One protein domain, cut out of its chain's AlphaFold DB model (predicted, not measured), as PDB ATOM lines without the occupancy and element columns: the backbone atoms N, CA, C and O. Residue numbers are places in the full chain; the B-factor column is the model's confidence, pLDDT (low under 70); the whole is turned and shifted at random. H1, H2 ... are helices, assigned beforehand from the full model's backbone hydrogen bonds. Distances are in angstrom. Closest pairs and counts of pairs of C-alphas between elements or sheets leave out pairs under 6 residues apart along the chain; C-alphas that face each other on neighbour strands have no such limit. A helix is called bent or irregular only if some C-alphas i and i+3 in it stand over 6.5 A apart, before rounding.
ATOM      1  N   SER A 185     -19.288  31.016  72.753       82.81
ATOM      2  CA  SER A 185     -19.562  30.670  71.356       82.81
ATOM      3  C   SER A 185     -19.109  31.779  70.408       82.81
ATOM      4  O   SER A 185     -19.120  32.958  70.765       82.81
ATOM      5  N   PHE A 186     -18.691  31.376  69.214       83.69
ATOM      6  CA  PHE A 186     -17.893  32.156  68.275       83.69
ATOM      7  C   PHE A 186     -18.492  32.079  66.871       83.69
ATOM      8  O   PHE A 186     -19.126  31.086  66.506       83.69
ATOM      9  N   GLN A 187     -18.297  33.139  66.084       77.44
ATOM     10  CA  GLN A 187     -18.813  33.230  64.713       77.44
ATOM     11  C   GLN A 187     -17.810  32.710  63.671       77.44
ATOM     12  O   GLN A 187     -18.211  32.389  62.556       77.44
ATOM     13  N   SER A 188     -16.530  32.563  64.034       79.75
ATOM     14  CA  SER A 188     -15.522  31.888  63.215       79.75
ATOM     15  C   SER A 188     -14.676  30.890  64.018       79.75
ATOM     16  O   SER A 188     -14.543  30.974  65.241       79.75
ATOM     17  N   ASP A 189     -14.075  29.940  63.300       79.62
ATOM     18  CA  ASP A 189     -13.114  28.969  63.844       79.62
ATOM     19  C   ASP A 189     -11.792  29.646  64.265       79.62
ATOM     20  O   ASP A 189     -11.102  29.179  65.167       79.62
ATOM     21  N   ILE A 190     -11.464  30.798  63.668       81.25
ATOM     22  CA  ILE A 190     -10.283  31.593  64.028       81.25
ATOM     23  C   ILE A 190     -10.458  32.178  65.437       81.25
ATOM     24  O   ILE A 190      -9.562  32.036  66.274       81.25
ATOM     25  N   ASP A 191     -11.622  32.763  65.733       79.44
ATOM     26  CA  ASP A 191     -11.917  33.335  67.054       79.44
ATOM     27  C   ASP A 191     -11.926  32.250  68.139       79.44
ATOM     28  O   ASP A 191     -11.335  32.431  69.205       79.44
ATOM     29  N   LEU A 192     -12.533  31.090  67.848       80.94
ATOM     30  CA  LEU A 192     -12.544  29.939  68.753       80.94
ATOM     31  C   LEU A 192     -11.121  29.441  69.051       80.94
ATOM     32  O   LEU A 192     -10.775  29.244  70.216       80.94
ATOM     33  N   ARG A 193     -10.275  29.259  68.029       78.19
ATOM     34  CA  ARG A 193      -8.878  28.826  68.219       78.19
ATOM     35  C   ARG A 193      -8.071  29.846  69.018       78.19
ATOM     36  O   ARG A 193      -7.324  29.448  69.910       78.19
ATOM     37  N   THR A 194      -8.266  31.135  68.747       80.62
ATOM     38  CA  THR A 194      -7.609  32.235  69.467       80.62
ATOM     39  C   THR A 194      -8.026  32.241  70.939       80.62
ATOM     40  O   THR A 194      -7.173  32.300  71.819       80.62
ATOM     41  N   HIS A 195      -9.318  32.075  71.228       80.75
ATOM     42  CA  HIS A 195      -9.831  31.927  72.591       80.75
ATOM     43  C   HIS A 195      -9.263  30.689  73.306       80.75
ATOM     44  O   HIS A 195      -8.809  30.800  74.443       80.75
ATOM     45  N   VAL A 196      -9.231  29.520  72.655       77.44
ATOM     46  CA  VAL A 196      -8.665  28.293  73.245       77.44
ATOM     47  C   VAL A 196      -7.179  28.472  73.576       77.44
ATOM     48  O   VAL A 196      -6.756  28.105  74.670       77.44
ATOM     49  N   GLN A 197      -6.403  29.098  72.687       73.56
ATOM     50  CA  GLN A 197      -4.989  29.412  72.927       73.56
ATOM     51  C   GLN A 197      -4.777  30.489  74.004       73.56
ATOM     52  O   GLN A 197      -3.765  30.452  74.697       73.56
ATOM     53  N   ALA A 198      -5.718  31.421  74.176       70.75
ATOM     54  CA  ALA A 198      -5.629  32.483  75.177       70.75
ATOM     55  C   ALA A 198      -6.118  32.069  76.579       70.75
ATOM     56  O   ALA A 198      -5.661  32.646  77.558       70.75
ATOM     57  N   VAL A 199      -7.043  31.106  76.696       70.31
ATOM     58  CA  VAL A 199      -7.758  30.798  77.959       70.31
ATOM     59  C   VAL A 199      -7.521  29.369  78.469       70.31
ATOM     60  O   VAL A 199      -7.570  29.130  79.673       70.31
ATOM     61  N   HIS A 200      -7.238  28.411  77.580       76.69
ATOM     62  CA  HIS A 200      -7.142  26.981  77.912       76.69
ATOM     63  C   HIS A 200      -5.739  26.385  77.685       76.69
ATOM     64  O   HIS A 200      -5.581  25.166  77.625       76.69
ATOM     65  N   ASN A 201      -4.708  27.229  77.582       76.69
ATOM     66  CA  ASN A 201      -3.330  26.826  77.270       76.69
ATOM     67  C   ASN A 201      -2.662  25.993  78.384       76.69
ATOM     68  O   ASN A 201      -1.775  25.178  78.127       76.69
ATOM     69  N   HIS A 202      -3.088  26.182  79.636       78.50
ATOM     70  CA  HIS A 202      -2.566  25.454  80.790       78.50
ATOM     71  C   HIS A 202      -3.703  24.909  81.652       78.50
ATOM     72  O   HIS A 202      -4.564  25.663  82.095       78.50
ATOM     73  N   THR A 203      -3.698  23.604  81.932       79.12
ATOM     74  CA  THR A 203      -4.787  22.932  82.657       79.12
ATOM     75  C   THR A 203      -4.344  22.366  84.003       79.12
ATOM     76  O   THR A 203      -3.236  21.845  84.132       79.12
ATOM     77  N   CYS A 204      -5.225  22.418  85.005       82.75
ATOM     78  CA  CYS A 204      -4.983  21.790  86.305       82.75
ATOM     79  C   CYS A 204      -5.589  20.381  86.347       82.75
ATOM     80  O   CYS A 204      -6.807  20.227  86.379       82.75
ATOM     81  N   SER A 205      -4.733  19.358  86.389       77.25
ATOM     82  CA  SER A 205      -5.137  17.941  86.434       77.25
ATOM     83  C   SER A 205      -5.358  17.399  87.856       77.25
ATOM     84  O   SER A 205      -5.326  16.187  88.059       77.25
ATOM     85  N   TRP A 206      -5.531  18.269  88.857       78.25
ATOM     86  CA  TRP A 206      -5.718  17.845  90.247       78.25
ATOM     87  C   TRP A 206      -7.132  17.291  90.467       78.25
ATOM     88  O   TRP A 206      -8.122  17.886  90.033       78.25
ATOM     89  N   ALA A 207      -7.241  16.143  91.139       70.50
ATOM     90  CA  ALA A 207      -8.516  15.455  91.325       70.50
ATOM     91  C   ALA A 207      -9.521  16.333  92.096       70.50
ATOM     92  O   ALA A 207      -9.238  16.792  93.200       70.50
ATOM     93  N   GLY A 208     -10.697  16.569  91.506       67.75
ATOM     94  CA  GLY A 208     -11.745  17.416  92.089       67.75
ATOM     95  C   GLY A 208     -11.552  18.929  91.913       67.75
ATOM     96  O   GLY A 208     -12.371  19.694  92.426       67.75
ATOM     97  N   CYS A 209     -10.521  19.381  91.188       78.50
ATOM     98  CA  CYS A 209     -10.302  20.804  90.940       78.50
ATOM     99  C   CYS A 209     -11.480  21.450  90.184       78.50
ATOM    100  O   CYS A 209     -11.923  20.958  89.145       78.50
ATOM    101  N   ARG A 210     -11.964  22.590  90.695       69.06
ATOM    102  CA  ARG A 210     -13.070  23.355  90.096       69.06
ATOM    103  C   ARG A 210     -12.628  24.369  89.042       69.06
ATOM    104  O   ARG A 210     -13.475  24.809  88.279       69.06
ATOM    105  N   HIS A 211     -11.340  24.696  88.955       69.88
ATOM    106  CA  HIS A 211     -10.792  25.669  88.002       69.88
ATOM    107  C   HIS A 211      -9.698  25.008  87.139       69.88
ATOM    108  O   HIS A 211      -8.510  25.132  87.427       69.88
ATOM    109  N   PRO A 212     -10.072  24.234  86.102       71.25
ATOM    110  CA  PRO A 212      -9.144  23.369  85.374       71.25
ATOM    111  C   PRO A 212      -8.414  24.042  84.196       71.25
ATOM    112  O   PRO A 212      -7.832  23.328  83.382       71.25
ATOM    113  N   SER A 213      -8.438  25.371  84.033       77.69
ATOM    114  CA  SER A 213      -7.833  26.074  82.882       77.69
ATOM    115  C   SER A 213      -7.356  27.488  83.220       77.69
ATOM    116  O   SER A 213      -8.023  28.191  83.972       77.69
ATOM    117  N   PHE A 214      -6.216  27.879  82.641       80.62
ATOM    118  CA  PHE A 214      -5.511  29.143  82.866       80.62
ATOM    119  C   PHE A 214      -4.834  29.641  81.581       80.62
ATOM    120  O   PHE A 214      -4.413  28.838  80.738       80.62
ATOM    121  N   ALA A 215      -4.668  30.963  81.468       74.44
ATOM    122  CA  ALA A 215      -4.024  31.609  80.328       74.44
ATOM    123  C   ALA A 215      -2.496  31.458  80.384       74.44
ATOM    124  O   ALA A 215      -1.862  31.160  79.370       74.44
ATOM    125  N   SER A 216      -1.895  31.600  81.574       80.06
ATOM    126  CA  SER A 216      -0.443  31.481  81.766       80.06
ATOM    127  C   SER A 216      -0.017  30.394  82.757       80.06
ATOM    128  O   SER A 216      -0.698  30.054  83.728       80.06
ATOM    129  N   ARG A 217       1.205  29.880  82.558       78.25
ATOM    130  CA  ARG A 217       1.857  28.948  83.492       78.25
ATOM    131  C   ARG A 217       2.040  29.558  84.889       78.25
ATOM    132  O   ARG A 217       2.113  28.809  85.860       78.25
ATOM    133  N   LYS A 218       2.096  30.894  85.000       79.44
ATOM    134  CA  LYS A 218       2.189  31.608  86.281       79.44
ATOM    135  C   LYS A 218       0.870  31.536  87.053       79.44
ATOM    136  O   LYS A 218       0.907  31.260  88.246       79.44
ATOM    137  N   GLU A 219      -0.272  31.699  86.384       77.75
ATOM    138  CA  GLU A 219      -1.594  31.496  87.000       77.75
ATOM    139  C   GLU A 219      -1.807  30.043  87.426       77.75
ATOM    140  O   GLU A 219      -2.226  29.810  88.555       77.75
ATOM    141  N   LEU A 220      -1.460  29.059  86.584       81.50
ATOM    142  CA  LEU A 220      -1.567  27.646  86.968       81.50
ATOM    143  C   LEU A 220      -0.683  27.327  88.188       81.50
ATOM    144  O   LEU A 220      -1.126  26.631  89.099       81.50
ATOM    145  N   ALA A 221       0.549  27.846  88.238       81.00
ATOM    146  CA  ALA A 221       1.435  27.663  89.390       81.00
ATOM    147  C   ALA A 221       0.892  28.349  90.658       81.00
ATOM    148  O   ALA A 221       0.927  27.750  91.732       81.00
ATOM    149  N   TRP A 222       0.349  29.565  90.527       85.44
ATOM    150  CA  TRP A 222      -0.314  30.295  91.610       85.44
ATOM    151  C   TRP A 222      -1.519  29.518  92.148       85.44
ATOM    152  O   TRP A 222      -1.610  29.278  93.347       85.44
ATOM    153  N   HIS A 223      -2.401  29.052  91.260       84.50
ATOM    154  CA  HIS A 223      -3.561  28.234  91.598       84.50
ATOM    155  C   HIS A 223      -3.168  26.924  92.295       84.50
ATOM    156  O   HIS A 223      -3.747  26.589  93.324       84.50
ATOM    157  N   VAL A 224      -2.168  26.195  91.785       83.69
ATOM    158  CA  VAL A 224      -1.731  24.932  92.403       83.69
ATOM    159  C   VAL A 224      -1.129  25.163  93.789       83.69
ATOM    160  O   VAL A 224      -1.447  24.411  94.711       83.69
ATOM    161  N   LYS A 225      -0.332  26.224  93.975       84.12
ATOM    162  CA  LYS A 225       0.149  26.609  95.307       84.12
ATOM    163  C   LYS A 225      -0.995  27.017  96.249       84.12
ATOM    164  O   LYS A 225      -1.016  26.546  97.382       84.12
ATOM    165  N   ALA A 226      -1.954  27.818  95.783       83.12
ATOM    166  CA  ALA A 226      -3.007  28.397  96.620       83.12
ATOM    167  C   ALA A 226      -4.163  27.442  96.983       83.12
ATOM    168  O   ALA A 226      -4.628  27.449  98.123       83.12
ATOM    169  N   GLU A 227      -4.625  26.623  96.037       81.06
ATOM    170  CA  GLU A 227      -5.839  25.806  96.198       81.06
ATOM    171  C   GLU A 227      -5.543  24.344  96.564       81.06
ATOM    172  O   GLU A 227      -6.343  23.731  97.268       81.06
ATOM    173  N   HIS A 228      -4.405  23.784  96.122       84.62
ATOM    174  CA  HIS A 228      -4.104  22.348  96.290       84.62
ATOM    175  C   HIS A 228      -2.951  22.049  97.251       84.62
ATOM    176  O   HIS A 228      -2.999  21.041  97.951       84.62
ATOM    177  N   LEU A 229      -1.917  22.896  97.287       82.06
ATOM    178  CA  LEU A 229      -0.759  22.722  98.179       82.06
ATOM    179  C   LEU A 229      -0.856  23.531  99.480       82.06
ATOM    180  O   LEU A 229      -0.154  23.216 100.436       82.06
ATOM    181  N   LEU A 230      -1.696  24.571  99.507       84.00
ATOM    182  CA  LEU A 230      -1.792  25.555 100.591       84.00
ATOM    183  C   LEU A 230      -0.433  26.194 100.956       84.00
ATOM    184  O   LEU A 230      -0.134  26.387 102.128       84.00
ATOM    185  N   ILE A 231       0.391  26.547  99.963       87.12
ATOM    186  CA  ILE A 231       1.709  27.198 100.134       87.12
ATOM    187  C   ILE A 231       1.653  28.630  99.588       87.12
ATOM    188  O   ILE A 231       0.929  28.892  98.624       87.12
ATOM    189  N   CYS A 232       2.447  29.557 100.141       83.81
ATOM    190  CA  CYS A 232       2.515  30.921  99.616       83.81
ATOM    191  C   CYS A 232       2.942  30.950  98.128       83.81
ATOM    192  O   CYS A 232       4.025  30.460  97.783       83.81
ATOM    193  N   PRO A 233       2.113  31.504  97.217       82.19
ATOM    194  CA  PRO A 233       2.406  31.575  95.786       82.19
ATOM    195  C   PRO A 233       3.305  32.762  95.404       82.19
ATOM    196  O   PRO A 233       3.704  32.882  94.243       82.19
ATOM    197  N   VAL A 234       3.639  33.626  96.366       81.56
ATOM    198  CA  VAL A 234       4.583  34.733  96.199       81.56
ATOM    199  C   VAL A 234       6.010  34.189  96.283       81.56
ATOM    200  O   VAL A 234       6.339  33.410  97.175       81.56
ATOM    201  N   LEU A 235       6.852  34.572  95.323       69.44
ATOM    202  CA  LEU A 235       8.268  34.201  95.316       69.44
ATOM    203  C   LEU A 235       8.982  34.849  96.512       69.44
ATOM    204  O   LEU A 235       8.634  35.958  96.902       69.44
ATOM    205  N   GLU A 236       9.977  34.155  97.067       68.62
ATOM    206  CA  GLU A 236      10.778  34.578  98.236       68.62
ATOM    207  C   GLU A 236      10.037  34.610  99.591       68.62
ATOM    208  O   GLU A 236      10.674  34.828 100.621       68.62
ATOM    209  N   CYS A 237       8.738  34.288  99.636       73.50
ATOM    210  CA  CYS A 237       8.092  33.859 100.881       73.50
ATOM    211  C   CYS A 237       8.361  32.367 101.166       73.50
ATOM    212  O   CYS A 237       8.842  31.644 100.290       73.50
ATOM    213  N   SER A 238       8.079  31.891 102.383       66.56
ATOM    214  CA  SER A 238       8.362  30.506 102.769       66.56
ATOM    215  C   SER A 238       7.525  29.493 101.977       66.56
ATOM    216  O   SER A 238       6.318  29.647 101.785       66.56
ATOM    217  N   ASP A 239       8.170  28.397 101.572       67.19
ATOM    218  CA  ASP A 239       7.519  27.220 100.980       67.19
ATOM    219  C   ASP A 239       6.846  26.314 102.043       67.19
ATOM    220  O   ASP A 239       6.662  25.115 101.832       67.19
ATOM    221  N   GLU A 240       6.481  26.868 103.203       74.31
ATOM    222  CA  GLU A 240       5.751  26.151 104.253       74.31
ATOM    223  C   GLU A 240       4.252  26.065 103.911       74.31
ATOM    224  O   GLU A 240       3.655  27.006 103.380       74.31
ATOM    225  N   SER A 241       3.634  24.918 104.205       76.31
ATOM    226  CA  SER A 241       2.208  24.674 103.959       76.31
ATOM    227  C   SER A 241       1.350  25.133 105.140       76.31
ATOM    228  O   SER A 241       1.521  24.645 106.261       76.31
ATOM    229  N   PHE A 242       0.387  26.007 104.873       81.94
ATOM    230  CA  PHE A 242      -0.639  26.450 105.818       81.94
ATOM    231  C   PHE A 242      -1.681  25.344 106.061       81.94
ATOM    232  O   PHE A 242      -1.916  24.499 105.196       81.94
ATOM    233  N   GLN A 243      -2.337  25.340 107.227       74.75
ATOM    234  CA  GLN A 243      -3.289  24.281 107.595       74.75
ATOM    235  C   GLN A 243      -4.658  24.473 106.924       74.75
ATOM    236  O   GLN A 243      -5.414  23.515 106.757       74.75
ATOM    237  N   SER A 244      -4.966  25.695 106.482       73.62
ATOM    238  CA  SER A 244      -6.162  26.005 105.703       73.62
ATOM    239  C   SER A 244      -5.926  27.074 104.634       73.62
ATOM    240  O   SER A 244      -5.105  27.982 104.772       73.62
ATOM    241  N   ASN A 245      -6.744  27.025 103.578       71.25
ATOM    242  CA  ASN A 245      -6.815  28.068 102.551       71.25
ATOM    243  C   ASN A 245      -7.113  29.458 103.152       71.25
ATOM    244  O   ASN A 245      -6.636  30.460 102.624       71.25
ATOM    245  N   ARG A 246      -7.816  29.536 104.296       66.75
ATOM    246  CA  ARG A 246      -8.093  30.803 104.991       66.75
ATOM    247  C   ARG A 246      -6.860  31.389 105.680       66.75
ATOM    248  O   ARG A 246      -6.703  32.609 105.657       66.75
ATOM    249  N   GLU A 247      -5.995  30.567 106.271       70.88
ATOM    250  CA  GLU A 247      -4.708  31.031 106.812       70.88
ATOM    251  C   GLU A 247      -3.812  31.560 105.696       70.88
ATOM    252  O   GLU A 247      -3.338  32.687 105.797       70.88
ATOM    253  N   LEU A 248      -3.652  30.797 104.608       75.38
ATOM    254  CA  LEU A 248      -2.863  31.211 103.447       75.38
ATOM    255  C   LEU A 248      -3.381  32.526 102.847       75.38
ATOM    256  O   LEU A 248      -2.617  33.467 102.646       75.38
ATOM    257  N   THR A 249      -4.691  32.609 102.620       71.00
ATOM    258  CA  THR A 249      -5.407  33.830 102.232       71.00
ATOM    259  C   THR A 249      -5.045  34.981 103.183       71.00
ATOM    260  O   THR A 249      -4.499  35.999 102.760       71.00
ATOM    261  N   SER A 250      -5.232  34.800 104.493       62.41
ATOM    262  CA  SER A 250      -4.928  35.831 105.499       62.41
ATOM    263  C   SER A 250      -3.449  36.247 105.509       62.41
ATOM    264  O   SER A 250      -3.153  37.422 105.700       62.41
ATOM    265  N   HIS A 251      -2.529  35.311 105.274       78.94
ATOM    266  CA  HIS A 251      -1.094  35.562 105.165       78.94
ATOM    267  C   HIS A 251      -0.756  36.404 103.925       78.94
ATOM    268  O   HIS A 251      -0.121  37.449 104.068       78.94
ATOM    269  N   ILE A 252      -1.239  36.021 102.735       74.25
ATOM    270  CA  ILE A 252      -1.020  36.780 101.489       74.25
ATOM    271  C   ILE A 252      -1.534  38.220 101.646       74.25
ATOM    272  O   ILE A 252      -0.858  39.161 101.240       74.25
ATOM    273  N   ALA A 253      -2.695  38.414 102.277       64.50
ATOM    274  CA  ALA A 253      -3.274  39.742 102.488       64.50
ATOM    275  C   ALA A 253      -2.481  40.647 103.446       64.50
ATOM    276  O   ALA A 253      -2.574  41.870 103.344       64.50
ATOM    277  N   VAL A 254      -1.737  40.069 104.394       61.78
ATOM    278  CA  VAL A 254      -1.008  40.823 105.428       61.78
ATOM    279  C   VAL A 254       0.456  41.038 105.051       61.78
ATOM    280  O   VAL A 254       0.946  42.158 105.179       61.78
ATOM    281  N   GLU A 255       1.137  40.002 104.558       71.38
ATOM    282  CA  GLU A 255       2.569  40.049 104.229       71.38
ATOM    283  C   GLU A 255       2.830  40.421 102.756       71.38
ATOM    284  O   GLU A 255       3.914  40.903 102.418       71.38
ATOM    285  N   HIS A 256       1.848  40.240 101.859       73.19
ATOM    286  CA  HIS A 256       1.997  40.475 100.414       73.19
ATOM    287  C   HIS A 256       0.833  41.273  99.787       73.19
ATOM    288  O   HIS A 256       0.262  40.837  98.780       73.19
ATOM    289  N   PRO A 257       0.485  42.466 100.311       57.75
ATOM    290  CA  PRO A 257      -0.694  43.226  99.879       57.75
ATOM    291  C   PRO A 257      -0.748  43.520  98.367       57.75
ATOM    292  O   PRO A 257      -1.829  43.521  97.789       57.75
TER     293      PRO A 257
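AT A GLANCE: This is residues 185 to 257 of the 916 residues of the protein "C2H2-type domain-containing protein" of Pochonia chlamydosporia 123 (UniProt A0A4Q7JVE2). Three short helices are strung one after another along a long, loose shape: H2 in the middle, H1 out toward one end, and H3 set crosswise at the other end. The loop of residues 200 to 216 swings out to one side between H1 and H2 and folds back, and the loop of residues 230 to 244 lies at the same end as H3; residues 187 to 194, of which 189 to 194 belong to H1, stick out as a free arm. The printed part has 73 residues, with three named helices in the order H1, H2, H3 and no named strand. The class is all helix, though the helices hold 35 of the 73 residues, under half. The whole is loose, with a radius of gyration of the C-alphas of 15.4 A, and elongated, spanning 45 by 26 by 16 A.

IN THESE COORDINATES: H2, the longest helix by residues, is residues 217 to 229, 16.2 A from first to last C-alpha; C-alpha 217 is at (1.857, 28.948, 83.492). H2 is neither bent nor irregular, but only just: C-alphas 226 and 229 are 6.3 A apart. H3 is residues 245 to 255, 15.3 A long by the same measure, with C-alpha 255 at (2.569, 40.049, 104.229). H1 is residues 189 to 199, 15.2 A long, beginning with C-alpha 189 at (-13.114, 28.969, 63.844).

HOW THE PARTS SIT: H2 only just touches H3, with 3 pairs of C-alphas within 8 A, and does so with residues 226 to 227 alone. Their closest C-alphas are those of Glu 227 and Asn 245, 6.8 A apart. H2 and H3 stand at a steep tilt of 58 degrees and run opposite ways, with their centres 14.6 A apart. H1 and H2 are apart. H1 and H3 are apart too. In H1 and H3 every O i to N i+4 pair is within hydrogen-bond range; in H2 it is 8 of 9.

THE WHOLE: The two C-alphas farthest apart are those of Gln 187 and Glu 240, 47.1 A. Without residues 187 to 194, which stand free, the body of 65 residues spans 42 by 24 by 18 A. The printed part has no cut. Both links are long: 17 residues between H1 and H2, and 15 between H2 and H3. The mean pLDDT of the printed part is 76.4; the 12 residues under 70 are 208, 210 to 211, 235 to 236, 238 to 239, 246, 250, 253 to 254 and 257.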